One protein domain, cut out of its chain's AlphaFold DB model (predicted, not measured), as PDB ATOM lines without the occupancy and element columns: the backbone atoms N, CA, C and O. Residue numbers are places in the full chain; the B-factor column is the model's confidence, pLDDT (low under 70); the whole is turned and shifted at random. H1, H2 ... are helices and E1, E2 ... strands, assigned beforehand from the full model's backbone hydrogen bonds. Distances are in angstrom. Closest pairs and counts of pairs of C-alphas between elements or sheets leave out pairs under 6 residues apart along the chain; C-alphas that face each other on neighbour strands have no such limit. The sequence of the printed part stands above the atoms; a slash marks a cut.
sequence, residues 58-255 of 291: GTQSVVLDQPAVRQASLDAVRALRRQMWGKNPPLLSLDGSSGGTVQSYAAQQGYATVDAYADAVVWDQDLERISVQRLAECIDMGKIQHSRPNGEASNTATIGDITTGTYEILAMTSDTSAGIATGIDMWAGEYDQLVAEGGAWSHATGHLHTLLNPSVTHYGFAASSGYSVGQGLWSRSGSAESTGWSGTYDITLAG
ATOM      1  N   GLY A  58     -43.520  18.341  44.226       86.62
ATOM      2  CA  GLY A  58     -44.978  18.194  44.318       86.62
ATOM      3  C   GLY A  58     -45.720  18.790  43.112       86.62
ATOM      4  O   GLY A  58     -45.113  19.164  42.099       86.62
ATOM      5  N   THR A  59     -47.046  18.912  43.218       90.81
ATOM      6  CA  THR A  59     -47.898  19.561  42.200       90.81
ATOM      7  C   THR A  59     -49.060  20.337  42.809       90.81
ATOM      8  O   THR A  59     -49.790  19.783  43.626       90.81
ATOM      9  N   GLN A  60     -49.302  21.556  42.322       93.31
ATOM     10  CA  GLN A  60     -50.470  22.372  42.666       93.31
ATOM     11  C   GLN A  60     -51.412  22.487  41.464       93.31
ATOM     12  O   GLN A  60     -50.990  22.875  40.373       93.31
ATOM     13  N   SER A  61     -52.700  22.202  41.669       94.75
ATOM     14  CA  SER A  61     -53.725  22.364  40.631       94.75
ATOM     15  C   SER A  61     -54.180  23.823  40.536       94.75
ATOM     16  O   SER A  61     -54.523  24.437  41.550       94.75
ATOM     17  N   VAL A  62     -54.176  24.400  39.335       95.94
ATOM     18  CA  VAL A  62     -54.518  25.809  39.077       95.94
ATOM     19  C   VAL A  62     -55.414  25.918  37.845       95.94
ATOM     20  O   VAL A  62     -55.174  25.269  36.827       95.94
ATOM     21  N   VAL A  63     -56.442  26.765  37.920       96.38
ATOM     22  CA  VAL A  63     -57.270  27.137  36.761       96.38
ATOM     23  C   VAL A  63     -56.651  28.361  36.095       96.38
ATOM     24  O   VAL A  63     -56.471  29.387  36.753       96.38
ATOM     25  N   LEU A  64     -56.326  28.256  34.808       97.56
ATOM     26  CA  LEU A  64     -55.720  29.314  34.002       97.56
ATOM     27  C   LEU A  64     -56.657  29.732  32.862       97.56
ATOM     28  O   LEU A  64     -57.364  28.896  32.306       97.56
ATOM     29  N   ASP A  65     -56.593  31.006  32.475       97.81
ATOM     30  CA  ASP A  65     -57.064  31.493  31.171       97.81
ATOM     31  C   ASP A  65     -56.158  32.637  30.690       97.81
ATOM     32  O   ASP A  65     -56.485  33.825  30.760       97.81
ATOM     33  N   GLN A  66     -54.942  32.278  30.285       98.38
ATOM     34  CA  GLN A  66     -53.884  33.243  29.991       98.38
ATOM     35  C   GLN A  66     -54.183  34.210  28.832       98.38
ATOM     36  O   GLN A  66     -53.831  35.385  28.959       98.38
ATOM     37  N   PRO A  67     -54.891  33.822  27.752       98.38
ATOM     38  CA  PRO A  67     -55.346  34.780  26.743       98.38
ATOM     39  C   PRO A  67     -56.217  35.907  27.326       98.38
ATOM     40  O   PRO A  67     -56.025  37.073  26.972       98.38
ATOM     41  N   ALA A  68     -57.127  35.587  28.255       98.12
ATOM     42  CA  ALA A  68     -57.963  36.579  28.928       98.12
ATOM     43  C   ALA A  68     -57.165  37.420  29.937       98.12
ATOM     44  O   ALA A  68     -57.319  38.643  29.967       98.12
ATOM     45  N   VAL A  69     -56.265  36.800  30.713       98.69
ATOM     46  CA  VAL A  69     -55.353  37.510  31.630       98.69
ATOM     47  C   VAL A  69     -54.477  38.505  30.865       98.69
ATOM     48  O   VAL A  69     -54.376  39.658  31.285       98.69
ATOM     49  N   ARG A  70     -53.898  38.114  29.722       98.62
ATOM     50  CA  ARG A  70     -53.100  38.994  28.850       98.62
ATOM     51  C   ARG A  70     -53.890  40.205  28.379       98.62
ATOM     52  O   ARG A  70     -53.400  41.323  28.499       98.62
ATOM     53  N   GLN A  71     -55.106  40.006  27.870       98.38
ATOM     54  CA  GLN A  71     -55.928  41.121  27.397       98.38
ATOM     55  C   GLN A  71     -56.306  42.063  28.550       98.38
ATOM     56  O   GLN A  71     -56.023  43.258  28.491       98.38
ATOM     57  N   ALA A  72     -56.875  41.518  29.631       98.50
ATOM     58  CA  ALA A  72     -57.355  42.306  30.763       98.50
ATOM     59  C   ALA A  72     -56.232  43.073  31.480       98.50
ATOM     60  O   ALA A  72     -56.431  44.220  31.878       98.50
ATOM     61  N   SER A  73     -55.049  42.469  31.633       98.44
ATOM     62  CA  SER A  73     -53.909  43.124  32.285       98.44
ATOM     63  C   SER A  73     -53.271  44.209  31.420       98.44
ATOM     64  O   SER A  73     -53.030  45.301  31.929       98.44
ATOM     65  N   LEU A  74     -53.052  43.973  30.119       98.56
ATOM     66  CA  LEU A  74     -52.527  45.009  29.223       98.56
ATOM     67  C   LEU A  74     -53.463  46.220  29.161       98.56
ATOM     68  O   LEU A  74     -52.992  47.353  29.259       98.56
ATOM     69  N   ASP A  75     -54.774  46.001  29.052       98.56
ATOM     70  CA  ASP A  75     -55.758  47.087  29.013       98.56
ATOM     71  C   ASP A  75     -55.829  47.842  30.352       98.56
ATOM     72  O   ASP A  75     -55.843  49.076  30.359       98.56
ATOM     73  N   ALA A  76     -55.788  47.136  31.488       98.69
ATOM     74  CA  ALA A  76     -55.782  47.753  32.815       98.69
ATOM     75  C   ALA A  76     -54.495  48.553  33.094       98.69
ATOM     76  O   ALA A  76     -54.576  49.691  33.557       98.69
ATOM     77  N   VAL A  77     -53.307  48.031  32.755       98.75
ATOM     78  CA  VAL A  77     -52.038  48.771  32.905       98.75
ATOM     79  C   VAL A  77     -51.994  49.978  31.963       98.75
ATOM     80  O   VAL A  77     -51.585  51.062  32.382       98.75
ATOM     81  N   ARG A  78     -52.489  49.858  30.723       98.81
ATOM     82  CA  ARG A  78     -52.642  50.995  29.795       98.81
ATOM     83  C   ARG A  78     -53.582  52.063  30.348       98.81
ATOM     84  O   ARG A  78     -53.253  53.248  30.289       98.81
ATOM     85  N   ALA A  79     -54.728  51.672  30.905       98.75
ATOM     86  CA  ALA A  79     -55.675  52.591  31.531       98.75
ATOM     87  C   ALA A  79     -55.068  53.288  32.762       98.75
ATOM     88  O   ALA A  79     -55.161  54.511  32.882       98.75
ATOM     89  N   LEU A  80     -54.371  52.540  33.623       98.81
ATOM     90  CA  LEU A  80     -53.647  53.059  34.785       98.81
ATOM     91  C   LEU A  80     -52.555  54.056  34.371       98.81
ATOM     92  O   LEU A  80     -52.487  55.154  34.924       98.81
ATOM     93  N   ARG A  81     -51.746  53.744  33.350       98.81
ATOM     94  CA  ARG A  81     -50.734  54.667  32.810       98.81
ATOM     95  C   ARG A  81     -51.363  55.946  32.252       98.81
ATOM     96  O   ARG A  81     -50.890  57.033  32.584       98.81
ATOM     97  N   ARG A  82     -52.465  55.852  31.497       98.81
ATOM     98  CA  ARG A  82     -53.229  57.026  31.018       98.81
ATOM     99  C   ARG A  82     -53.784  57.867  32.179       98.81
ATOM    100  O   ARG A  82     -53.647  59.090  32.165       98.81
ATOM    101  N   GLN A  83     -54.339  57.235  33.215       98.69
ATOM    102  CA  GLN A  83     -54.844  57.919  34.412       98.69
ATOM    103  C   GLN A  83     -53.721  58.639  35.175       98.69
ATOM    104  O   GLN A  83     -53.865  59.808  35.541       98.69
ATOM    105  N   MET A  84     -52.593  57.965  35.401       98.69
ATOM    106  CA  MET A  84     -51.474  58.508  36.175       98.69
ATOM    107  C   MET A  84     -50.651  59.530  35.389       98.69
ATOM    108  O   MET A  84     -50.103  60.439  36.000       98.69
ATOM    109  N   TRP A  85     -50.649  59.497  34.053       98.69
ATOM    110  CA  TRP A  85     -50.193  60.637  33.248       98.69
ATOM    111  C   TRP A  85     -51.044  61.887  33.516       98.69
ATOM    112  O   TRP A  85     -50.499  62.981  33.651       98.69
ATOM    113  N   GLY A  86     -52.369  61.735  33.626       98.38
ATOM    114  CA  GLY A  86     -53.294  62.832  33.933       98.38
ATOM    115  C   GLY A  86     -53.154  63.384  35.357       98.38
ATOM    116  O   GLY A  86     -53.182  64.599  35.538       98.38
ATOM    117  N   LYS A  87     -52.960  62.514  36.359       98.44
ATOM    118  CA  LYS A  87     -52.660  62.929  37.745       98.44
ATOM    119  C   LYS A  87     -51.240  63.490  37.916       98.44
ATOM    120  O   LYS A  87     -51.019  64.317  38.791       98.44
ATOM    121  N   ASN A  88     -50.296  63.011  37.104       98.56
ATOM    122  CA  ASN A  88     -48.867  63.319  37.132       98.56
ATOM    123  C   ASN A  88     -48.210  63.255  38.539       98.56
ATOM    124  O   ASN A  88     -47.563  64.225  38.944       98.56
ATOM    125  N   PRO A  89     -48.365  62.149  39.301       98.50
ATOM    126  CA  PRO A  89     -47.742  62.004  40.616       98.50
ATOM    127  C   PRO A  89     -46.208  61.971  40.508       98.50
ATOM    128  O   PRO A  89     -45.673  61.726  39.416       98.50
ATOM    129  N   PRO A  90     -45.487  62.192  41.624       98.56
ATOM    130  CA  PRO A  90     -44.047  62.009  41.646       98.56
ATOM    131  C   PRO A  90     -43.682  60.545  41.351       98.56
ATOM    132  O   PRO A  90     -44.398  59.625  41.747       98.56
ATOM    133  N   LEU A  91     -42.574  60.332  40.641       98.62
ATOM    134  CA  LEU A  91     -42.038  59.005  40.327       98.62
ATOM    135  C   LEU A  91     -40.541  59.105  40.016       98.62
ATOM    136  O   LEU A  91     -40.135  59.925  39.191       98.62
ATOM    137  N   LEU A  92     -39.735  58.260  40.655       97.62
ATOM    138  CA  LEU A  92     -38.279  58.191  40.501       97.62
ATOM    139  C   LEU A  92     -37.844  56.839  39.910       97.62
ATOM    140  O   LEU A  92     -38.614  55.879  39.920       97.62
ATOM    141  N   SER A  93     -36.602  56.723  39.439       94.75
ATOM    142  CA  SER A  93     -35.966  55.414  39.219       94.75
ATOM    143  C   SER A  93     -35.694  54.680  40.545       94.75
ATOM    144  O   SER A  93     -35.718  55.293  41.612       94.75
ATOM    145  N   LEU A  94     -35.431  53.364  40.499       91.69
ATOM    146  CA  LEU A  94     -35.178  52.539  41.702       91.69
ATOM    147  C   LEU A  94     -34.019  53.056  42.578       91.69
ATOM    148  O   LEU A  94     -34.028  52.875  43.789       91.69
ATOM    149  N   ASP A  95     -33.023  53.679  41.957       91.12
ATOM    150  CA  ASP A  95     -31.840  54.275  42.586       91.12
ATOM    151  C   ASP A  95     -32.017  55.766  42.940       91.12
ATOM    152  O   ASP A  95     -31.097  56.390  43.465       91.12
ATOM    153  N   GLY A  96     -33.172  56.359  42.617       92.44
ATOM    154  CA  GLY A  96     -33.457  57.782  42.803       92.44
ATOM    155  C   GLY A  96     -32.674  58.741  41.895       92.44
ATOM    156  O   GLY A  96     -32.786  59.952  42.079       92.44
ATOM    157  N   SER A  97     -31.881  58.253  40.930       91.00
ATOM    158  CA  SER A  97     -31.006  59.102  40.099       91.00
ATOM    159  C   SER A  97     -31.732  59.855  38.977       91.00
ATOM    160  O   SER A  97     -31.196  60.827  38.440       91.00
ATOM    161  N   SER A  98     -32.944  59.426  38.620       91.19
ATOM    162  CA  SER A  98     -33.745  59.982  37.527       91.19
ATOM    163  C   SER A  98     -35.244  60.010  37.855       91.19
ATOM    164  O   SER A  98     -35.684  59.488  38.882       91.19
ATOM    165  N   GLY A  99     -36.034  60.641  36.984       91.81
ATOM    166  CA  GLY A  99     -37.482  60.792  37.116       91.81
ATOM    167  C   GLY A  99     -37.928  62.206  37.495       91.81
ATOM    168  O   GLY A  99     -37.585  63.181  36.817       91.81
ATOM    169  N   GLY A 100     -38.766  62.316  38.522       96.44
ATOM    170  CA  GLY A 100     -39.396  63.548  38.998       96.44
ATOM    171  C   GLY A 100     -40.897  63.330  39.162       96.44
ATOM    172  O   GLY A 100     -41.360  63.031  40.257       96.44
ATOM    173  N   THR A 101     -41.644  63.416  38.063       98.31
ATOM    174  CA  THR A 101     -43.044  62.977  37.956       98.31
ATOM    175  C   THR A 101     -43.200  61.939  36.846       98.31
ATOM    176  O   THR A 101     -42.304  61.776  36.016       98.31
ATOM    177  N   VAL A 102     -44.355  61.267  36.776       98.56
ATOM    178  CA  VAL A 102     -44.681  60.315  35.692       98.56
ATOM    179  C   VAL A 102     -44.390  60.904  34.304       98.56
ATOM    180  O   VAL A 102     -43.700  60.270  33.511       98.56
ATOM    181  N   GLN A 103     -44.843  62.130  34.021       98.56
ATOM    182  CA  GLN A 103     -44.585  62.794  32.736       98.56
ATOM    183  C   GLN A 103     -43.095  63.098  32.509       98.56
ATOM    184  O   GLN A 103     -42.598  62.876  31.405       98.56
ATOM    185  N   SER A 104     -42.357  63.587  33.520       98.19
ATOM    186  CA  SER A 104     -40.937  63.926  33.334       98.19
ATOM    187  C   SER A 104     -40.065  62.684  33.171       98.19
ATOM    188  O   SER A 104     -39.154  62.691  32.345       98.19
ATOM    189  N   TYR A 105     -40.362  61.605  33.898       98.25
ATOM    190  CA  TYR A 105     -39.659  60.332  33.762       98.25
ATOM    191  C   TYR A 105     -39.981  59.666  32.416       98.25
ATOM    192  O   TYR A 105     -39.081  59.184  31.731       98.25
ATOM    193  N   ALA A 106     -41.242  59.710  31.974       98.19
ATOM    194  CA  ALA A 106     -41.633  59.189  30.667       98.19
ATOM    195  C   ALA A 106     -40.946  59.955  29.522       98.19
ATOM    196  O   ALA A 106     -40.418  59.329  28.602       98.19
ATOM    197  N   ALA A 107     -40.842  61.284  29.621       98.06
ATOM    198  CA  ALA A 107     -40.087  62.101  28.672       98.06
ATOM    199  C   ALA A 107     -38.574  61.794  28.684       98.06
ATOM    200  O   ALA A 107     -37.952  61.780  27.623       98.06
ATOM    201  N   GLN A 108     -37.981  61.488  29.847       96.88
ATOM    202  CA  GLN A 108     -36.583  61.030  29.951       96.88
ATOM    203  C   GLN A 108     -36.355  59.670  29.268       96.88
ATOM    204  O   GLN A 108     -35.277  59.444  28.726       96.88
ATOM    205  N   GLN A 109     -37.370  58.800  29.232       96.81
ATOM    206  CA  GLN A 109     -37.371  57.548  28.455       96.81
ATOM    207  C   GLN A 109     -37.849  57.731  26.994       96.81
ATOM    208  O   GLN A 109     -38.058  56.755  26.282       96.81
ATOM    209  N   GLY A 110     -38.008  58.974  26.521       97.31
ATOM    210  CA  GLY A 110     -38.338  59.301  25.128       97.31
ATOM    211  C   GLY A 110     -39.833  59.349  24.780       97.31
ATOM    212  O   GLY A 110     -40.177  59.654  23.636       97.31
ATOM    213  N   TYR A 111     -40.741  59.104  25.729       98.19
ATOM    214  CA  TYR A 111     -42.184  59.140  25.478       98.19
ATOM    215  C   TYR A 111     -42.724  60.578  25.504       98.19
ATOM    216  O   TYR A 111     -42.964  61.160  26.560       98.19
ATOM    217  N   ALA A 112     -42.948  61.149  24.319       96.31
ATOM    218  CA  ALA A 112     -43.455  62.515  24.161       96.31
ATOM    219  C   ALA A 112     -44.980  62.666  24.362       96.31
ATOM    220  O   ALA A 112     -45.478  63.791  24.416       96.31
ATOM    221  N   THR A 113     -45.740  61.566  24.442       98.44
ATOM    222  CA  THR A 113     -47.206  61.583  24.584       98.44
ATOM    223  C   THR A 113     -47.704  60.525  25.566       98.44
ATOM    224  O   THR A 113     -47.040  59.515  25.811       98.44
ATOM    225  N   VAL A 114     -48.917  60.741  26.084       98.56
ATOM    226  CA  VAL A 114     -49.601  59.805  26.987       98.56
ATOM    227  C   VAL A 114     -49.787  58.419  26.367       98.56
ATOM    228  O   VAL A 114     -49.537  57.421  27.036       98.56
ATOM    229  N   ASP A 115     -50.164  58.349  25.089       98.62
ATOM    230  CA  ASP A 115     -50.380  57.078  24.397       98.62
ATOM    231  C   ASP A 115     -49.055  56.363  24.103       98.62
ATOM    232  O   ASP A 115     -48.975  55.154  24.281       98.62
ATOM    233  N   ALA A 116     -47.980  57.096  23.776       98.56
ATOM    234  CA  ALA A 116     -46.653  56.499  23.614       98.56
ATOM    235  C   ALA A 116     -46.140  55.861  24.919       98.56
ATOM    236  O   ALA A 116     -45.568  54.779  24.879       98.56
ATOM    237  N   TYR A 117     -46.375  56.493  26.072       98.62
ATOM    238  CA  TYR A 117     -46.012  55.950  27.389       98.62
ATOM    239  C   TYR A 117     -46.922  54.792  27.843       98.62
ATOM    240  O   TYR A 117     -46.451  53.824  28.452       98.62
ATOM    241  N   ALA A 118     -48.225  54.883  27.564       98.56
ATOM    242  CA  ALA A 118     -49.194  53.866  27.950       98.56
ATOM    243  C   ALA A 118     -49.075  52.601  27.092       98.56
ATOM    244  O   ALA A 118     -49.001  51.503  27.637       98.56
ATOM    245  N   ASP A 119     -49.019  52.741  25.767       98.12
ATOM    246  CA  ASP A 119     -49.037  51.610  24.833       98.12
ATOM    247  C   ASP A 119     -47.646  50.994  24.600       98.12
ATOM    248  O   ASP A 119     -47.547  49.932  23.993       98.12
ATOM    249  N   ALA A 120     -46.588  51.579  25.179       97.56
ATOM    250  CA  ALA A 120     -45.270  50.951  25.314       97.56
ATOM    251  C   ALA A 120     -45.256  49.697  26.213       97.56
ATOM    252  O   ALA A 120     -44.208  49.060  26.337       97.56
ATOM    253  N   VAL A 121     -46.378  49.326  26.847       97.44
ATOM    254  CA  VAL A 121     -46.488  48.043  27.557       97.44
ATOM    255  C   VAL A 121     -46.775  46.894  26.588       97.44
ATOM    256  O   VAL A 121     -47.766  46.889  25.846       97.44
ATOM    257  N   VAL A 122     -45.882  45.911  26.626       97.56
ATOM    258  CA  VAL A 122     -45.818  44.729  25.766       97.56
ATOM    259  C   VAL A 122     -45.900  43.486  26.652       97.56
ATOM    260  O   VAL A 122     -45.396  43.473  27.776       97.56
ATOM    261  N   TRP A 123     -46.559  42.440  26.157       98.31
ATOM    262  CA  TRP A 123     -46.573  41.144  26.832       98.31
ATOM    263  C   TRP A 123     -45.234  40.427  26.663       98.31
ATOM    264  O   TRP A 123     -44.583  40.571  25.630       98.31
ATOM    265  N   ASP A 124     -44.852  39.619  27.640       97.75
ATOM    266  CA  ASP A 124     -43.666  38.776  27.577       97.75
ATOM    267  C   ASP A 124     -44.013  37.361  28.048       97.75
ATOM    268  O   ASP A 124     -44.335  37.127  29.216       97.75
ATOM    269  N   GLN A 125     -43.955  36.413  27.114       97.38
ATOM    270  CA  GLN A 125     -44.340  35.021  27.335       97.38
ATOM    271  C   GLN A 125     -43.465  34.302  28.373       97.38
ATOM    272  O   GLN A 125     -43.940  33.377  29.025       97.38
ATOM    273  N   ASP A 126     -42.206  34.697  28.578       97.19
ATOM    274  CA  ASP A 126     -41.389  34.078  29.631       97.19
ATOM    275  C   ASP A 126     -41.755  34.654  31.004       97.19
ATOM    276  O   ASP A 126     -41.850  33.911  31.981       97.19
ATOM    277  N   LEU A 127     -42.058  35.957  31.077       97.81
ATOM    278  CA  LEU A 127     -42.583  36.579  32.298       97.81
ATOM    279  C   LEU A 127     -43.971  36.037  32.670       97.81
ATOM    280  O   LEU A 127     -44.272  35.891  33.851       97.81
ATOM    281  N   GLU A 128     -44.805  35.692  31.688       98.31
ATOM    282  CA  GLU A 128     -46.080  34.988  31.884       98.31
ATOM    283  C   GLU A 128     -45.853  33.619  32.529       98.31
ATOM    284  O   GLU A 128     -46.502  33.282  33.518       98.31
ATOM    285  N   ARG A 129     -44.894  32.844  32.016       97.94
ATOM    286  CA  ARG A 129     -44.558  31.509  32.534       97.94
ATOM    287  C   ARG A 129     -44.007  31.577  33.960       97.94
ATOM    288  O   ARG A 129     -44.417  30.777  34.801       97.94
ATOM    289  N   ILE A 130     -43.162  32.570  34.256       97.69
ATOM    290  CA  ILE A 130     -42.693  32.873  35.619       97.69
ATOM    291  C   ILE A 130     -43.872  33.285  36.515       97.69
ATOM    292  O   ILE A 130     -44.021  32.738  37.606       97.69
ATOM    293  N   SER A 131     -44.767  34.166  36.055       98.31
ATOM    294  CA  SER A 131     -45.991  34.539  36.784       98.31
ATOM    295  C   SER A 131     -46.898  33.342  37.081       98.31
ATOM    296  O   SER A 131     -47.416  33.243  38.188       98.31
ATOM    297  N   VAL A 132     -47.065  32.400  36.147       98.31
ATOM    298  CA  VAL A 132     -47.855  31.170  36.347       98.31
ATOM    299  C   VAL A 132     -47.213  30.243  37.378       98.31
ATOM    300  O   VAL A 132     -47.913  29.746  38.261       98.31
ATOM    301  N   GLN A 133     -45.892  30.054  37.327       97.62
ATOM    302  CA  GLN A 133     -45.161  29.290  38.342       97.62
ATOM    303  C   GLN A 133     -45.326  29.922  39.732       97.62
ATOM    304  O   GLN A 133     -45.685  29.250  40.696       97.62
ATOM    305  N   ARG A 134     -45.110  31.237  39.832       97.31
ATOM    306  CA  ARG A 134     -45.173  31.991  41.090       97.31
ATOM    307  C   ARG A 134     -46.595  32.124  41.641       97.31
ATOM    308  O   ARG A 134     -46.767  32.152  42.858       97.31
ATOM    309  N   LEU A 135     -47.613  32.115  40.778       97.81
ATOM    310  CA  LEU A 135     -49.023  31.996  41.161       97.81
ATOM    311  C   LEU A 135     -49.297  30.644  41.831       97.81
ATOM    312  O   LEU A 135     -49.875  30.619  42.915       97.81
ATOM    313  N   ALA A 136     -48.854  29.540  41.223       97.31
ATOM    314  CA  ALA A 136     -49.013  28.205  41.801       97.31
ATOM    315  C   ALA A 136     -48.285  28.076  43.153       97.31
ATOM    316  O   ALA A 136     -48.865  27.573  44.110       97.31
ATOM    317  N   GLU A 137     -47.067  28.618  43.262       96.12
ATOM    318  CA  GLU A 137     -46.298  28.667  44.517       96.12
ATOM    319  C   GLU A 137     -46.992  29.500  45.616       96.12
ATOM    320  O   GLU A 137     -46.976  29.106  46.780       96.12
ATOM    321  N   CYS A 138     -47.645  30.623  45.288       96.50
ATOM    322  CA  CYS A 138     -48.426  31.396  46.269       96.50
ATOM    323  C   CYS A 138     -49.717  30.682  46.716       96.50
ATOM    324  O   CYS A 138     -50.132  30.835  47.867       96.50
ATOM    325  N   ILE A 139     -50.349  29.910  45.823       95.94
ATOM    326  CA  ILE A 139     -51.556  29.127  46.130       95.94
ATOM    327  C   ILE A 139     -51.215  27.958  47.070       95.94
ATOM    328  O   ILE A 139     -51.877  27.819  48.096       95.94
ATOM    329  N   ASP A 140     -50.163  27.187  46.769       94.19
ATOM    330  CA  ASP A 140     -49.637  26.088  47.608       94.19
ATOM    331  C   ASP A 140     -49.267  26.576  49.021       94.19
ATOM    332  O   ASP A 140     -49.703  26.012  50.023       94.19
ATOM    333  N   MET A 141     -48.572  27.714  49.121       93.38
ATOM    334  CA  MET A 141     -48.240  28.329  50.412       93.38
ATOM    335  C   MET A 141     -49.440  28.952  51.158       93.38
ATOM    336  O   MET A 141     -49.281  29.358  52.315       93.38
ATOM    337  N   GLY A 142     -50.604  29.106  50.515       94.81
ATOM    338  CA  GLY A 142     -51.789  29.767  51.077       94.81
ATOM    339  C   GLY A 142     -51.617  31.266  51.383       94.81
ATOM    340  O   GLY A 142     -52.329  31.806  52.235       94.81
ATOM    341  N   LYS A 143     -50.641  31.936  50.754       94.38
ATOM    342  CA  LYS A 143     -50.238  33.330  51.030       94.38
ATOM    343  C   LYS A 143     -49.407  33.913  49.886       94.38
ATOM    344  O   LYS A 143     -48.674  33.196  49.213       94.38
ATOM    345  N   ILE A 144     -49.416  35.238  49.747       94.19
ATOM    346  CA  ILE A 144     -48.395  35.938  48.952       94.19
ATOM    347  C   ILE A 144     -47.097  36.079  49.757       94.19
ATOM    348  O   ILE A 144     -47.108  36.552  50.894       94.19
ATOM    349  N   GLN A 145     -45.966  35.686  49.170       92.62
ATOM    350  CA  GLN A 145     -44.633  35.895  49.738       92.62
ATOM    351  C   GLN A 145     -43.580  35.912  48.621       92.62
ATOM    352  O   GLN A 145     -43.625  35.087  47.710       92.62
ATOM    353  N   HIS A 146     -42.588  36.800  48.723       92.94
ATOM    354  CA  HIS A 146     -41.451  36.907  47.790       92.94
ATOM    355  C   HIS A 146     -40.358  35.840  48.028       92.94
ATOM    356  O   HIS A 146     -39.163  36.047  47.816       92.94
ATOM    357  N   SER A 147     -40.787  34.662  48.474       92.88
ATOM    358  CA  SER A 147     -39.998  33.437  48.545       92.88
ATOM    359  C   SER A 147     -40.764  32.315  47.855       92.88
ATOM    360  O   SER A 147     -41.944  32.446  47.517       92.88
ATOM    361  N   ARG A 148     -40.088  31.196  47.647       93.06
ATOM    362  CA  ARG A 148     -40.636  29.962  47.085       93.06
ATOM    363  C   ARG A 148     -41.011  28.989  48.215       93.06
ATOM    364  O   ARG A 148     -40.582  29.220  49.351       93.06
ATOM    365  N   PRO A 149     -41.782  27.915  47.957       91.94
ATOM    366  CA  PRO A 149     -42.216  26.990  49.011       91.94
ATOM    367  C   PRO A 149     -41.037  26.261  49.677       91.94
ATOM    368  O   PRO A 149     -41.036  26.050  50.886       91.94
ATOM    369  N   ASN A 150     -39.976  25.979  48.912       90.00
ATOM    370  CA  ASN A 150     -38.703  25.438  49.403       90.00
ATOM    371  C   ASN A 150     -37.839  26.435  50.220       90.00
ATOM    372  O   ASN A 150     -36.778  26.053  50.712       90.00
ATOM    373  N   GLY A 151     -38.263  27.695  50.369       89.56
ATOM    374  CA  GLY A 151     -37.537  28.743  51.097       89.56
ATOM    375  C   GLY A 151     -36.502  29.525  50.278       89.56
ATOM    376  O   GLY A 151     -35.896  30.451  50.814       89.56
ATOM    377  N   GLU A 152     -36.305  29.214  48.996       92.00
ATOM    378  CA  GLU A 152     -35.456  30.015  48.103       92.00
ATOM    379  C   GLU A 152     -36.108  31.382  47.798       92.00
ATOM    380  O   GLU A 152     -37.325  31.556  47.898       92.00
ATOM    381  N   ALA A 153     -35.308  32.383  47.420       91.31
ATOM    382  CA  ALA A 153     -35.825  33.700  47.037       91.31
ATOM    383  C   ALA A 153     -36.624  33.620  45.721       91.31
ATOM    384  O   ALA A 153     -36.276  32.840  44.829       91.31
ATOM    385  N   SER A 154     -37.681  34.426  45.563       91.12
ATOM    386  CA  SER A 154     -38.557  34.347  44.378       91.12
ATOM    387  C   SER A 154     -37.841  34.620  43.056       91.12
ATOM    388  O   SER A 154     -38.175  34.016  42.040       91.12
ATOM    389  N   ASN A 155     -36.783  35.435  43.079       90.44
ATOM    390  CA  ASN A 155     -35.933  35.716  41.921       90.44
ATOM    391  C   ASN A 155     -35.125  34.505  41.403       90.44
ATOM    392  O   ASN A 155     -34.479  34.624  40.369       90.44
ATOM    393  N   THR A 156     -35.165  33.350  42.077       92.38
ATOM    394  CA  THR A 156     -34.622  32.079  41.560       92.38
ATOM    395  C   THR A 156     -35.568  31.366  40.584       92.38
ATOM    396  O   THR A 156     -35.133  30.467  39.862       92.38
ATOM    397  N   ALA A 157     -36.841  31.775  40.512       92.75
ATOM    398  CA  ALA A 157     -37.820  31.278  39.547       92.75
ATOM    399  C   ALA A 157     -37.566  31.889  38.155       92.75
ATOM    400  O   ALA A 157     -38.268  32.793  37.709       92.75
ATOM    401  N   THR A 158     -36.517  31.411  37.487       92.50
ATOM    402  CA  THR A 158     -35.990  31.966  36.231       92.50
ATOM    403  C   THR A 158     -36.310  31.091  35.016       92.50
ATOM    404  O   THR A 158     -36.573  29.890  35.138       92.50
ATOM    405  N   ILE A 159     -36.248  31.694  33.826       92.06
ATOM    406  CA  ILE A 159     -36.171  30.996  32.535       92.06
ATOM    407  C   ILE A 159     -34.883  31.472  31.859       92.06
ATOM    408  O   ILE A 159     -34.758  32.648  31.522       92.06
ATOM    409  N   GLY A 160     -33.893  30.590  31.699       88.69
ATOM    410  CA  GLY A 160     -32.544  31.016  31.308       88.69
ATOM    411  C   GLY A 160     -32.005  32.094  32.260       88.69
ATOM    412  O   GLY A 160     -32.139  31.967  33.472       88.69
ATOM    413  N   ASP A 161     -31.461  33.179  31.709       86.25
ATOM    414  CA  ASP A 161     -30.917  34.303  32.488       86.25
ATOM    415  C   ASP A 161     -31.993  35.305  32.984       86.25
ATOM    416  O   ASP A 161     -31.669  36.322  33.606       86.25
ATOM    417  N   ILE A 162     -33.283  35.067  32.703       88.69
ATOM    418  CA  ILE A 162     -34.375  36.013  32.989       88.69
ATOM    419  C   ILE A 162     -34.658  36.050  34.495       88.69
ATOM    420  O   ILE A 162     -35.265  35.133  35.046       88.69
ATOM    421  N   THR A 163     -34.252  37.146  35.141       82.56
ATOM    422  CA  THR A 163     -34.413  37.397  36.582       82.56
ATOM    423  C   THR A 163     -35.201  38.689  36.803       82.56
ATOM    424  O   THR A 163     -34.777  39.749  36.350       82.56
ATOM    425  N   THR A 164     -36.332  38.619  37.506       76.69
ATOM    426  CA  THR A 164     -37.283  39.742  37.667       76.69
ATOM    427  C   THR A 164     -37.076  40.536  38.960       76.69
ATOM    428  O   THR A 164     -37.124  41.766  38.955       76.69
ATOM    429  N   GLY A 165     -36.784  39.841  40.065       79.94
ATOM    430  CA  GLY A 165     -36.358  40.433  41.336       79.94
ATOM    431  C   GLY A 165     -37.325  41.483  41.884       79.94
ATOM    432  O   GLY A 165     -38.464  41.176  42.220       79.94
ATOM    433  N   THR A 166     -36.855  42.729  41.966       82.44
ATOM    434  CA  THR A 166     -37.568  43.907  42.495       82.44
ATOM    435  C   THR A 166     -38.899  44.213  41.789       82.44
ATOM    436  O   THR A 166     -39.702  44.978  42.317       82.44
ATOM    437  N   TYR A 167     -39.133  43.631  40.609       92.75
ATOM    438  CA  TYR A 167     -40.335  43.823  39.794       92.75
ATOM    439  C   TYR A 167     -41.315  42.630  39.826       92.75
ATOM    440  O   TYR A 167     -42.219  42.558  38.989       92.75
ATOM    441  N   GLU A 168     -41.163  41.694  40.774       96.69
ATOM    442  CA  GLU A 168     -42.248  40.781  41.156       96.69
ATOM    443  C   GLU A 168     -43.307  41.543  41.965       96.69
ATOM    444  O   GLU A 168     -42.998  42.141  42.996       96.69
ATOM    445  N   ILE A 169     -44.568  41.475  41.539       97.94
ATOM    446  CA  ILE A 169     -45.700  42.143  42.193       97.94
ATOM    447  C   ILE A 169     -46.801  41.131  42.522       97.94
ATOM    448  O   ILE A 169     -47.204  40.337  41.672       97.94
ATOM    449  N   LEU A 170     -47.267  41.126  43.776       97.88
ATOM    450  CA  LEU A 170     -48.162  40.098  44.323       97.88
ATOM    451  C   LEU A 170     -49.415  40.727  44.949       97.88
ATOM    452  O   LEU A 170     -49.345  41.782  45.576       97.88
ATOM    453  N   ALA A 171     -50.570  40.080  44.814       97.94
ATOM    454  CA  ALA A 171     -51.805  40.455  45.500       97.94
ATOM    455  C   ALA A 171     -52.639  39.214  45.849       97.94
ATOM    456  O   ALA A 171     -52.637  38.225  45.116       97.94
ATOM    457  N   MET A 172     -53.375  39.278  46.964       97.25
ATOM    458  CA  MET A 172     -54.370  38.268  47.331       97.25
ATOM    459  C   MET A 172     -55.624  38.900  47.940       97.25
ATOM    460  O   MET A 172     -55.545  39.810  48.768       97.25
ATOM    461  N   THR A 173     -56.784  38.377  47.560       96.62
ATOM    462  CA  THR A 173     -58.100  38.724  48.101       96.62
ATOM    463  C   THR A 173     -58.848  37.456  48.515       96.62
ATOM    464  O   THR A 173     -58.580  36.367  48.014       96.62
ATOM    465  N   SER A 174     -59.797  37.584  49.444       95.19
ATOM    466  CA  SER A 174     -60.691  36.486  49.840       95.19
ATOM    467  C   SER A 174     -61.781  36.184  48.804       95.19
ATOM    468  O   SER A 174     -62.510  35.208  48.958       95.19
ATOM    469  N   ASP A 175     -61.934  37.032  47.784       95.62
ATOM    470  CA  ASP A 175     -62.791  36.757  46.632       95.62
ATOM    471  C   ASP A 175     -62.050  35.850  45.643       95.62
ATOM    472  O   ASP A 175     -61.219  36.304  44.857       95.62
ATOM    473  N   THR A 176     -62.361  34.555  45.672       93.38
ATOM    474  CA  THR A 176     -61.730  33.565  44.791       93.38
ATOM    475  C   THR A 176     -62.127  33.703  43.318       93.38
ATOM    476  O   THR A 176     -61.501  33.064  42.473       93.38
ATOM    477  N   SER A 177     -63.121  34.540  42.993       92.38
ATOM    478  CA  SER A 177     -63.529  34.862  41.619       92.38
ATOM    479  C   SER A 177     -62.812  36.085  41.029       92.38
ATOM    480  O   SER A 177     -62.953  36.361  39.836       92.38
ATOM    481  N   ALA A 178     -62.018  36.800  41.832       93.00
ATOM    482  CA  ALA A 178     -61.284  37.980  41.394       93.00
ATOM    483  C   ALA A 178     -60.213  37.646  40.337       93.00
ATOM    484  O   ALA A 178     -59.335  36.806  40.550       93.00
ATOM    485  N   GLY A 179     -60.278  38.344  39.200       94.44
ATOM    486  CA  GLY A 179     -59.302  38.253  38.113       94.44
ATOM    487  C   GLY A 179     -58.178  39.290  38.217       94.44
ATOM    488  O   GLY A 179     -58.173  40.149  39.098       94.44
ATOM    489  N   ILE A 180     -57.246  39.258  37.258       98.12
ATOM    490  CA  ILE A 180     -56.023  40.085  37.277       98.12
ATOM    491  C   ILE A 180     -56.277  41.600  37.375       98.12
ATOM    492  O   ILE A 180     -55.481  42.316  37.979       98.12
ATOM    493  N   ALA A 181     -57.402  42.092  36.844       97.25
ATOM    494  CA  ALA A 181     -57.792  43.497  36.963       97.25
ATOM    495  C   ALA A 181     -57.958  43.930  38.432       97.25
ATOM    496  O   ALA A 181     -57.494  45.001  38.803       97.25
ATOM    497  N   THR A 182     -58.506  43.066  39.295       97.62
ATOM    498  CA  THR A 182     -58.622  43.327  40.738       97.62
ATOM    499  C   THR A 182     -57.251  43.398  41.412       97.62
ATOM    500  O   THR A 182     -57.045  44.242  42.279       97.62
ATOM    501  N   GLY A 183     -56.289  42.569  40.988       98.00
ATOM    502  CA  GLY A 183     -54.894  42.682  41.425       98.00
ATOM    503  C   GLY A 183     -54.275  44.029  41.034       98.00
ATOM    504  O   GLY A 183     -53.664  44.693  41.868       98.00
ATOM    505  N   ILE A 184     -54.515  44.480  39.800       98.56
ATOM    506  CA  ILE A 184     -54.033  45.773  39.292       98.56
ATOM    507  C   ILE A 184     -54.693  46.957  40.015       98.56
ATOM    508  O   ILE A 184     -53.988  47.900  40.366       98.56
ATOM    509  N   ASP A 185     -55.988  46.892  40.328       98.25
ATOM    510  CA  ASP A 185     -56.674  47.898  41.152       98.25
ATOM    511  C   ASP A 185     -56.130  47.930  42.593       98.25
ATOM    512  O   ASP A 185     -55.953  49.005  43.172       98.25
ATOM    513  N   MET A 186     -55.802  46.769  43.174       98.19
ATOM    514  CA  MET A 186     -55.160  46.686  44.493       98.19
ATOM    515  C   MET A 186     -53.760  47.316  44.491       98.19
ATOM    516  O   MET A 186     -53.438  48.064  45.415       98.19
ATOM    517  N   TRP A 187     -52.956  47.067  43.454       98.56
ATOM    518  CA  TRP A 187     -51.649  47.706  43.264       98.56
ATOM    519  C   TRP A 187     -51.786  49.217  43.005       98.56
ATOM    520  O   TRP A 187     -51.043  50.012  43.575       98.56
ATOM    521  N   ALA A 188     -52.797  49.654  42.245       98.44
ATOM    522  CA  ALA A 188     -53.120  51.072  42.048       98.44
ATOM    523  C   ALA A 188     -53.506  51.808  43.347       98.44
ATOM    524  O   ALA A 188     -53.349  53.031  43.437       98.44
ATOM    525  N   GLY A 189     -53.941  51.070  44.374       98.00
ATOM    526  CA  GLY A 189     -54.221  51.574  45.721       98.00
ATOM    527  C   GLY A 189     -53.006  52.112  46.492       98.00
ATOM    528  O   GLY A 189     -53.191  52.728  47.539       98.00
ATOM    529  N   GLU A 190     -51.774  51.939  46.001       98.56
ATOM    530  CA  GLU A 190     -50.563  52.518  46.615       98.56
ATOM    531  C   GLU A 190     -50.346  54.010  46.281       98.56
ATOM    532  O   GLU A 190     -49.393  54.617  46.764       98.56
ATOM    533  N   TYR A 191     -51.230  54.625  45.483       98.56
ATOM    534  CA  TYR A 191     -51.098  56.006  44.996       98.56
ATOM    535  C   TYR A 191     -50.771  57.040  46.089       98.56
ATOM    536  O   TYR A 191     -49.825  57.811  45.927       98.56
ATOM    537  N   ASP A 192     -51.510  57.052  47.202       98.31
ATOM    538  CA  ASP A 192     -51.296  58.046  48.267       98.31
ATOM    539  C   ASP A 192     -49.941  57.851  48.973       98.31
ATOM    540  O   ASP A 192     -49.301  58.827  49.365       98.31
ATOM    541  N   GLN A 193     -49.461  56.605  49.067       98.50
ATOM    542  CA  GLN A 193     -48.147  56.289  49.626       98.50
ATOM    543  C   GLN A 193     -47.021  56.692  48.664       98.50
ATOM    544  O   GLN A 193     -46.045  57.298  49.095       98.50
ATOM    545  N   LEU A 194     -47.178  56.443  47.357       98.44
ATOM    546  CA  LEU A 194     -46.224  56.880  46.330       98.44
ATOM    547  C   LEU A 194     -46.081  58.411  46.312       98.44
ATOM    548  O   LEU A 194     -44.973  58.928  46.167       98.44
ATOM    549  N   VAL A 195     -47.182  59.143  46.512       98.50
ATOM    550  CA  VAL A 195     -47.159  60.606  46.675       98.50
ATOM    551  C   VAL A 195     -46.453  61.010  47.977       98.50
ATOM    552  O   VAL A 195     -45.614  61.910  47.946       98.50
ATOM    553  N   ALA A 196     -46.747  60.350  49.103       98.25
ATOM    554  CA  ALA A 196     -46.136  60.647  50.403       98.25
ATOM    555  C   ALA A 196     -44.621  60.366  50.449       98.25
ATOM    556  O   ALA A 196     -43.879  61.111  51.087       98.25
ATOM    557  N   GLU A 197     -44.154  59.337  49.740       97.81
ATOM    558  CA  GLU A 197     -42.736  58.973  49.600       97.81
ATOM    559  C   GLU A 197     -42.029  59.710  48.444       97.81
ATOM    560  O   GLU A 197     -40.899  59.383  48.084       97.81
ATOM    561  N   GLY A 198     -42.671  60.718  47.841       97.88
ATOM    562  CA  GLY A 198     -42.052  61.555  46.809       97.88
ATOM    563  C   GLY A 198     -41.681  60.799  45.530       97.88
ATOM    564  O   GLY A 198     -40.751  61.199  44.832       97.88
ATOM    565  N   GLY A 199     -42.394  59.715  45.211       97.81
ATOM    566  CA  GLY A 199     -42.161  58.896  44.021       97.81
ATOM    567  C   GLY A 199     -41.069  57.833  44.160       97.81
ATOM    568  O   GLY A 199     -40.747  57.179  43.165       97.81
ATOM    569  N   ALA A 200     -40.488  57.664  45.351       97.19
ATOM    570  CA  ALA A 200     -39.493  56.631  45.624       97.19
ATOM    571  C   ALA A 200     -40.092  55.210  45.583       97.19
ATOM    572  O   ALA A 200     -41.282  55.004  45.834       97.19
ATOM    573  N   TRP A 201     -39.244  54.223  45.285       95.56
ATOM    574  CA  TRP A 201     -39.582  52.806  45.431       95.56
ATOM    575  C   TRP A 201     -39.388  52.360  46.886       95.56
ATOM    576  O   TRP A 201     -38.342  52.615  47.486       95.56
ATOM    577  N   SER A 202     -40.371  51.650  47.435       93.69
ATOM    578  CA  SER A 202     -40.294  50.968  48.729       93.69
ATOM    579  C   SER A 202     -41.236  49.760  48.766       93.69
ATOM    580  O   SER A 202     -42.017  49.530  47.843       93.69
ATOM    581  N   HIS A 203     -41.243  49.015  49.877       89.31
ATOM    582  CA  HIS A 203     -42.210  47.928  50.100       89.31
ATOM    583  C   HIS A 203     -43.685  48.387  50.127       89.31
ATOM    584  O   HIS A 203     -44.589  47.562  50.028       89.31
ATOM    585  N   ALA A 204     -43.952  49.688  50.277       93.25
ATOM    586  CA  ALA A 204     -45.310  50.238  50.339       93.25
ATOM    587  C   ALA A 204     -45.742  50.988  49.060       93.25
ATOM    588  O   ALA A 204     -46.876  51.470  48.995       93.25
ATOM    589  N   THR A 205     -44.850  51.087  48.066       96.75
ATOM    590  CA  THR A 205     -45.081  51.744  46.763       96.75
ATOM    591  C   THR A 205     -44.668  50.885  45.565       96.75
ATOM    592  O   THR A 205     -44.949  51.245  44.419       96.75
ATOM    593  N   GLY A 206     -43.958  49.777  45.806       96.19
ATOM    594  CA  GLY A 206     -43.251  49.002  44.793       96.19
ATOM    595  C   GLY A 206     -44.150  48.353  43.745       96.19
ATOM    596  O   GLY A 206     -43.703  48.161  42.610       96.19
ATOM    597  N   HIS A 207     -45.416  48.076  44.067       98.06
ATOM    598  CA  HIS A 207     -46.346  47.496  43.105       98.06
ATOM    599  C   HIS A 207     -46.785  48.547  42.086       98.06
ATOM    600  O   HIS A 207     -46.630  48.344  40.880       98.06
ATOM    601  N   LEU A 208     -47.246  49.714  42.549       98.62
ATOM    602  CA  LEU A 208     -47.591  50.822  41.655       98.62
ATOM    603  C   LEU A 208     -46.361  51.363  40.916       98.62
ATOM    604  O   LEU A 208     -46.446  51.667  39.726       98.62
ATOM    605  N   HIS A 209     -45.212  51.440  41.589       97.88
ATOM    606  CA  HIS A 209     -43.941  51.849  40.987       97.88
ATOM    607  C   HIS A 209     -43.588  50.959  39.789       97.88
ATOM    608  O   HIS A 209     -43.364  51.474  38.695       97.88
ATOM    609  N   THR A 210     -43.673  49.632  39.940       97.75
ATOM    610  CA  THR A 210     -43.432  48.659  38.856       97.75
ATOM    611  C   THR A 210     -44.364  48.856  37.654       97.75
ATOM    612  O   THR A 210     -43.939  48.681  36.510       97.75
ATOM    613  N   LEU A 211     -45.624  49.244  37.872       98.56
ATOM    614  CA  LEU A 211     -46.596  49.479  36.792       98.56
ATOM    615  C   LEU A 211     -46.393  50.829  36.075       98.56
ATOM    616  O   LEU A 211     -46.661  50.929  34.873       98.56
ATOM    617  N   LEU A 212     -45.920  51.859  36.785       98.50
ATOM    618  CA  LEU A 212     -45.735  53.216  36.247       98.50
ATOM    619  C   LEU A 212     -44.319  53.525  35.754       98.50
ATOM    620  O   LEU A 212     -44.152  54.458  34.974       98.50
ATOM    621  N   ASN A 213     -43.299  52.788  36.197       97.38
ATOM    622  CA  ASN A 213     -41.911  53.012  35.797       97.38
ATOM    623  C   ASN A 213     -41.788  52.917  34.259       97.38
ATOM    624  O   ASN A 213     -41.936  51.822  33.715       97.38
ATOM    625  N   PRO A 214     -41.508  54.020  33.531       96.88
ATOM    626  CA  PRO A 214     -41.538  54.021  32.065       96.88
ATOM    627  C   PRO A 214     -40.431  53.163  31.438       96.88
ATOM    628  O   PRO A 214     -40.528  52.784  30.271       96.88
ATOM    629  N   SER A 215     -39.393  52.847  32.219       95.31
ATOM    630  CA  SER A 215     -38.310  51.935  31.842       95.31
ATOM    631  C   SER A 215     -38.772  50.472  31.838       95.31
ATOM    632  O   SER A 215     -38.222  49.658  31.101       95.31
ATOM    633  N   VAL A 216     -39.793  50.135  32.638       96.44
ATOM    634  CA  VAL A 216     -40.461  48.828  32.629       96.44
ATOM    635  C   VAL A 216     -41.502  48.843  31.510       96.44
ATOM    636  O   VAL A 216     -42.365  49.719  31.439       96.44
ATOM    637  N   THR A 217     -41.388  47.892  30.588       96.88
ATOM    638  CA  THR A 217     -42.202  47.827  29.360       96.88
ATOM    639  C   THR A 217     -42.695  46.422  29.063       96.88
ATOM    640  O   THR A 217     -43.734  46.274  28.431       96.88
ATOM    641  N   HIS A 218     -41.970  45.397  29.505       97.62
ATOM    642  CA  HIS A 218     -42.295  44.000  29.256       97.62
ATOM    643  C   HIS A 218     -42.923  43.422  30.516       97.62
ATOM    644  O   HIS A 218     -42.346  43.535  31.597       97.62
ATOM    645  N   TYR A 219     -44.114  42.842  30.381       98.19
ATOM    646  CA  TYR A 219     -44.878  42.309  31.504       98.19
ATOM    647  C   TYR A 219     -45.445  40.928  31.198       98.19
ATOM    648  O   TYR A 219     -45.919  40.667  30.093       98.19
ATOM    649  N   GLY A 220     -45.492  40.081  32.220       98.00
ATOM    650  CA  GLY A 220     -46.280  38.856  32.213       98.00
ATOM    651  C   GLY A 220     -47.044  38.719  33.519       98.00
ATOM    652  O   GLY A 220     -46.501  38.976  34.594       98.00
ATOM    653  N   PHE A 221     -48.311  38.324  33.439       98.75
ATOM    654  CA  PHE A 221     -49.230  38.274  34.577       98.75
ATOM    655  C   PHE A 221     -49.924  36.915  34.673       98.75
ATOM    656  O   PHE A 221     -50.090  36.229  33.671       98.75
ATOM    657  N   ALA A 222     -50.373  36.541  35.870       98.62
ATOM    658  CA  ALA A 222     -51.221  35.376  36.103       98.62
ATOM    659  C   ALA A 222     -52.177  35.643  37.278       98.62
ATOM    660  O   ALA A 222     -51.799  36.284  38.256       98.62
ATOM    661  N   ALA A 223     -53.411  35.139  37.204       98.38
ATOM    662  CA  ALA A 223     -54.374  35.213  38.301       98.38
ATOM    663  C   ALA A 223     -55.242  33.951  38.361       98.38
ATOM    664  O   ALA A 223     -55.612  33.407  37.321       98.38
ATOM    665  N   SER A 224     -55.550  33.492  39.574       97.81
ATOM    666  CA  SER A 224     -56.451  32.365  39.854       97.81
ATOM    667  C   SER A 224     -56.815  32.356  41.339       97.81
ATOM    668  O   SER A 224     -56.003  32.760  42.172       97.81
ATOM    669  N   SER A 225     -58.008  31.877  41.692       95.81
ATOM    670  CA  SER A 225     -58.419  31.620  43.086       95.81
ATOM    671  C   SER A 225     -58.248  32.805  44.057       95.81
ATOM    672  O   SER A 225     -57.979  32.598  45.238       95.81
ATOM    673  N   GLY A 226     -58.391  34.048  43.580       96.31
ATOM    674  CA  GLY A 226     -58.208  35.269  44.382       96.31
ATOM    675  C   GLY A 226     -56.754  35.734  44.548       96.31
ATOM    676  O   GLY A 226     -56.510  36.754  45.194       96.31
ATOM    677  N   TYR A 227     -55.789  35.035  43.947       98.44
ATOM    678  CA  TYR A 227     -54.388  35.451  43.850       98.44
ATOM    679  C   TYR A 227     -54.121  36.144  42.511       98.44
ATOM    680  O   TYR A 227     -54.700  35.797  41.479       98.44
ATOM    681  N   SER A 228     -53.210  37.112  42.515       98.62
ATOM    682  CA  SER A 228     -52.697  37.785  41.321       98.62
ATOM    683  C   SER A 228     -51.190  37.985  41.433       98.62
ATOM    684  O   SER A 228     -50.685  38.422  42.467       98.62
ATOM    685  N   VAL A 229     -50.485  37.668  40.352       98.50
ATOM    686  CA  VAL A 229     -49.031  37.774  40.216       98.50
ATOM    687  C   VAL A 229     -48.715  38.535  38.938       98.50
ATOM    688  O   VAL A 229     -49.324  38.297  37.893       98.50
ATOM    689  N   GLY A 230     -47.761  39.452  39.024       98.25
ATOM    690  CA  GLY A 230     -47.150  40.117  37.887       98.25
ATOM    691  C   GLY A 230     -45.632  40.089  37.983       98.25
ATOM    692  O   GLY A 230     -45.058  40.042  39.071       98.25
ATOM    693  N   GLN A 231     -44.993  40.135  36.825       97.69
ATOM    694  CA  GLN A 231     -43.551  40.258  36.665       97.69
ATOM    695  C   GLN A 231     -43.302  41.337  35.608       97.69
ATOM    696  O   GLN A 231     -43.909  41.286  34.535       97.69
ATOM    697  N   GLY A 232     -42.438  42.309  35.904       96.19
ATOM    698  CA  GLY A 232     -42.055  43.377  34.974       96.19
ATOM    699  C   GLY A 232     -40.558  43.379  34.654       96.19
ATOM    700  O   GLY A 232     -39.739  43.095  35.522       96.19
ATOM    701  N   LEU A 233     -40.184  43.743  33.427       94.81
ATOM    702  CA  LEU A 233     -38.804  44.060  33.037       94.81
ATOM    703  C   LEU A 233     -38.735  45.220  32.029       94.81
ATOM    704  O   LEU A 233     -39.730  45.663  31.444       94.81
ATOM    705  N   TRP A 234     -37.517  45.719  31.826       92.88
ATOM    706  CA  TRP A 234     -37.174  46.586  30.699       92.88
ATOM    707  C   TRP A 234     -37.235  45.831  29.360       92.88
ATOM    708  O   TRP A 234     -37.440  44.618  29.318       92.88
ATOM    709  N   SER A 235     -37.068  46.555  28.250       90.94
ATOM    710  CA  SER A 235     -37.171  45.971  26.908       90.94
ATOM    711  C   SER A 235     -36.144  44.857  26.677       90.94
ATOM    712  O   SER A 235     -34.948  45.038  26.911       90.94
ATOM    713  N   ARG A 236     -36.625  43.704  26.202       91.00
ATOM    714  CA  ARG A 236     -35.829  42.503  25.924       91.00
ATOM    715  C   ARG A 236     -36.397  41.726  24.737       91.00
ATOM    716  O   ARG A 236     -37.524  41.951  24.314       91.00
ATOM    717  N   SER A 237     -35.633  40.772  24.210       85.69
ATOM    718  CA  SER A 237     -36.155  39.791  23.254       85.69
ATOM    719  C   SER A 237     -36.990  38.727  23.975       85.69
ATOM    720  O   SER A 237     -36.453  37.994  24.812       85.69
ATOM    721  N   GLY A 238     -38.267  38.619  23.613       83.94
ATOM    722  CA  GLY A 238     -39.228  37.618  24.084       83.94
ATOM    723  C   GLY A 238     -40.404  37.494  23.103       83.94
ATOM    724  O   GLY A 238     -40.480  38.244  22.128       83.94
ATOM    725  N   SER A 239     -41.312  36.543  23.335       92.75
ATOM    726  CA  SER A 239     -42.566  36.446  22.572       92.75
ATOM    727  C   SER A 239     -43.624  37.378  23.167       92.75
ATOM    728  O   SER A 239     -43.842  37.360  24.375       92.75
ATOM    729  N   ALA A 240     -44.308  38.146  22.314       94.62
ATOM    730  CA  ALA A 240     -45.432  38.999  22.712       94.62
ATOM    731  C   ALA A 240     -46.788  38.263  22.728       94.62
ATOM    732  O   ALA A 240     -47.814  38.856  23.075       94.62
ATOM    733  N   GLU A 241     -46.820  36.983  22.358       95.12
ATOM    734  CA  GLU A 241     -48.020  36.143  22.421       95.12
ATOM    735  C   GLU A 241     -48.166  35.466  23.783       95.12
ATOM    736  O   GLU A 241     -47.170  35.140  24.426       95.12
ATOM    737  N   SER A 242     -49.404  35.197  24.208       95.62
ATOM    738  CA  SER A 242     -49.629  34.347  25.384       95.62
ATOM    739  C   SER A 242     -49.163  32.910  25.116       95.62
ATOM    740  O   SER A 242     -49.156  32.452  23.973       95.62
ATOM    741  N   THR A 243     -48.822  32.175  26.171       96.88
ATOM    742  CA  THR A 243     -48.698  30.705  26.177       96.88
ATOM    743  C   THR A 243     -49.931  29.982  25.626       96.88
ATOM    744  O   THR A 243     -49.820  28.846  25.166       96.88
ATOM    745  N   GLY A 244     -51.110  30.612  25.685       96.94
ATOM    746  CA  GLY A 244     -52.381  30.019  25.271       96.94
ATOM    747  C   GLY A 244     -52.989  29.050  26.289       96.94
ATOM    748  O   GLY A 244     -53.969  28.382  25.965       96.94
ATOM    749  N   TRP A 245     -52.435  28.947  27.503       97.56
ATOM    750  CA  TRP A 245     -52.936  28.036  28.534       97.56
ATOM    751  C   TRP A 245     -54.318  28.463  29.043       97.56
ATOM    752  O   TRP A 245     -54.468  29.533  29.635       97.56
ATOM    753  N   SER A 246     -55.320  27.609  28.828       97.00
ATOM    754  CA  SER A 246     -56.710  27.835  29.229       97.00
ATOM    755  C   SER A 246     -57.340  26.502  29.654       97.00
ATOM    756  O   SER A 246     -57.400  25.561  28.861       97.00
ATOM    757  N   GLY A 247     -57.729  26.388  30.926       95.88
ATOM    758  CA  GLY A 247     -58.172  25.141  31.565       95.88
ATOM    759  C   GLY A 247     -57.536  24.882  32.939       95.88
ATOM    760  O   GLY A 247     -56.870  25.749  33.504       95.88
ATOM    761  N   THR A 248     -57.750  23.680  33.485       96.50
ATOM    762  CA  THR A 248     -57.187  23.248  34.779       96.50
ATOM    763  C   THR A 248     -55.903  22.444  34.579       96.50
ATOM    764  O   THR A 248     -55.901  21.429  33.875       96.50
ATOM    765  N   TYR A 249     -54.826  22.868  35.237       96.25
ATOM    766  CA  TYR A 249     -53.495  22.290  35.091       96.25
ATOM    767  C   TYR A 249     -52.850  21.972  36.437       96.25
ATOM    768  O   TYR A 249     -52.926  22.779  37.360       96.25
ATOM    769  N   ASP A 250     -52.137  20.848  36.515       95.25
ATOM    770  CA  ASP A 250     -51.292  20.517  37.668       95.25
ATOM    771  C   ASP A 250     -49.869  21.012  37.403       95.25
ATOM    772  O   ASP A 250     -49.113  20.408  36.636       95.25
ATOM    773  N   ILE A 251     -49.522  22.143  38.013       95.25
ATOM    774  CA  ILE A 251     -48.221  22.802  37.875       95.25
ATOM    775  C   ILE A 251     -47.230  22.158  38.843       95.25
ATOM    776  O   ILE A 251     -47.551  21.895  40.001       95.25
ATOM    777  N   THR A 252     -46.014  21.898  38.367       92.00
ATOM    778  CA  THR A 252     -44.960  21.262  39.172       92.00
ATOM    779  C   THR A 252     -44.293  22.272  40.113       92.00
ATOM    780  O   THR A 252     -43.892  23.345  39.669       92.00
ATOM    781  N   LEU A 253     -44.134  21.924  41.394       89.31
ATOM    782  CA  LEU A 253     -43.529  22.776  42.429       89.31
ATOM    783  C   LEU A 253     -42.343  22.080  43.113       89.31
ATOM    784  O   LEU A 253     -42.335  20.856  43.214       89.31
ATOM    785  N   ALA A 254     -41.393  22.850  43.656       85.44
ATOM    786  CA  ALA A 254     -40.414  22.348  44.625       85.44
ATOM    787  C   ALA A 254     -40.769  22.801  46.049       85.44
ATOM    788  O   ALA A 254     -41.101  23.965  46.275       85.44
ATOM    789  N   GLY A 255     -40.689  21.882  47.011       73.00
ATOM    790  CA  GLY A 255     -41.030  22.120  48.418       73.00
ATOM    791  C   GLY A 255     -42.530  22.098  48.746       73.00
ATOM    792  O   GLY A 255     -42.867  22.179  49.922       73.00
TER     793      GLY A 255
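What this domain is: This is residues 58 to 255 of the 291 residues of an uncharacterized protein of Actinomyces sp. oral taxon 414 (UniProt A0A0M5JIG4). A small three-stranded sheet, E4 E6 E5, forms the core between helix H4 on one face and helices H1, H5 and H7 on the other, while a two-stranded ribbon, E1 and E7, packs on residues 132 to 140 of H4. The long helix H1 runs from the end of E1 toward the opposite end of the domain, where the little hairpin E2 and E3 sits with the short helices H2 and H6. The printed part has 198 residues, with seven named helices and seven named strands in the order E1 H1 E2 E3 H2 H3 H4 E4 H5 H6 H7 E5 E6 E7; the class is mixed, helices and strands, and each of the three sheets is antiparallel. The whole is compact, with a radius of gyration of the C-alphas of 16.0 A and spans of 47 by 34 by 30 A.

How they stand to each other: Begin with the sheet of E4, residues 168 to 172, E6, residues 227 to 233, and E5, residues 218 to 224, in that order; E4 and E5 are its edge strands. Between E4 and E6 look at N 169 and O 230, 2.9 A apart; in the hairpin E5 and E6, at N 229 and O 222, 2.8 A. Residues 122 to 123 pair briefly with residues 218 to 219 of E5, parallel. On one face is H4, residues 125 to 140, over E6 and E5 at a height of 7.2 A; its closest C-alphas to E5 are Glu 128 and Gly 220, 3.9 A. On the opposite face are H1, residues 66 to 87, H5, residues 180 to 188, and H7, residues 206 to 212, which completes three layers, helices on both faces of a sheet. H5 runs across the strands, at 71 degrees to E4 on the local plane. H1 is the hub, touching four helices. It touches H5 at a shallow tilt of 25 degrees, the same way, closest at the C-alphas of Ser 73 and Ala 181, 6.1 A. With residues 77 to 85 alone it touches H3, residues 114 to 119, at 14 degrees, opposite ways, closest at the C-alphas of Arg 78 and Ala 118, 4.9 A. Now find the antiparallel neighbours E1, residues 58 to 65, and E7, residues 246 to 254, with N 60 and O 251 2.9 A apart; the closest C-alphas of E1 and H4 are Gln 60 and Ala 136, 6.1 A. Apart from both E1 and E7, E2, residues 90 to 92, and E3, residues 99 to 101, form a hairpin with N 100 and O 91 2.8 A apart. The closest C-alphas of E3 and H2, residues 102 to 108, are Gly 99 and Tyr 105, 4.0 A. Those of E2 and H6, residues 191 to 196, are Pro 90 and Val 195, 6.1 A. In all seven helices every O i to N i+4 pair is within hydrogen-bond range.

Where its parts are: Find C-alpha 58 at (-44.978, 18.194, 44.318), where E1 begins its 22.3 A. H1 follows from C-alpha 66 at (-53.884, 33.243, 29.991) and measures 30.7 A. H4 covers 22.8 A, E5 21.2 A and E6 20.8 A. E7 runs 23.1 A to C-alpha 254 at (-40.414, 22.348, 44.625).

The domain as a whole: The two C-alphas farthest apart, Gly 58 and Ala 112, are 48.7 A from each other, while the first and last printed C-alphas are 6.9 A apart. The printed part has no cut. Look for two long links, residues 141 to 167 between H4 and E4 and residues 234 to 245 between E6 and E7. The mean pLDDT of the printed part is 95.6, and no printed residue is under 70.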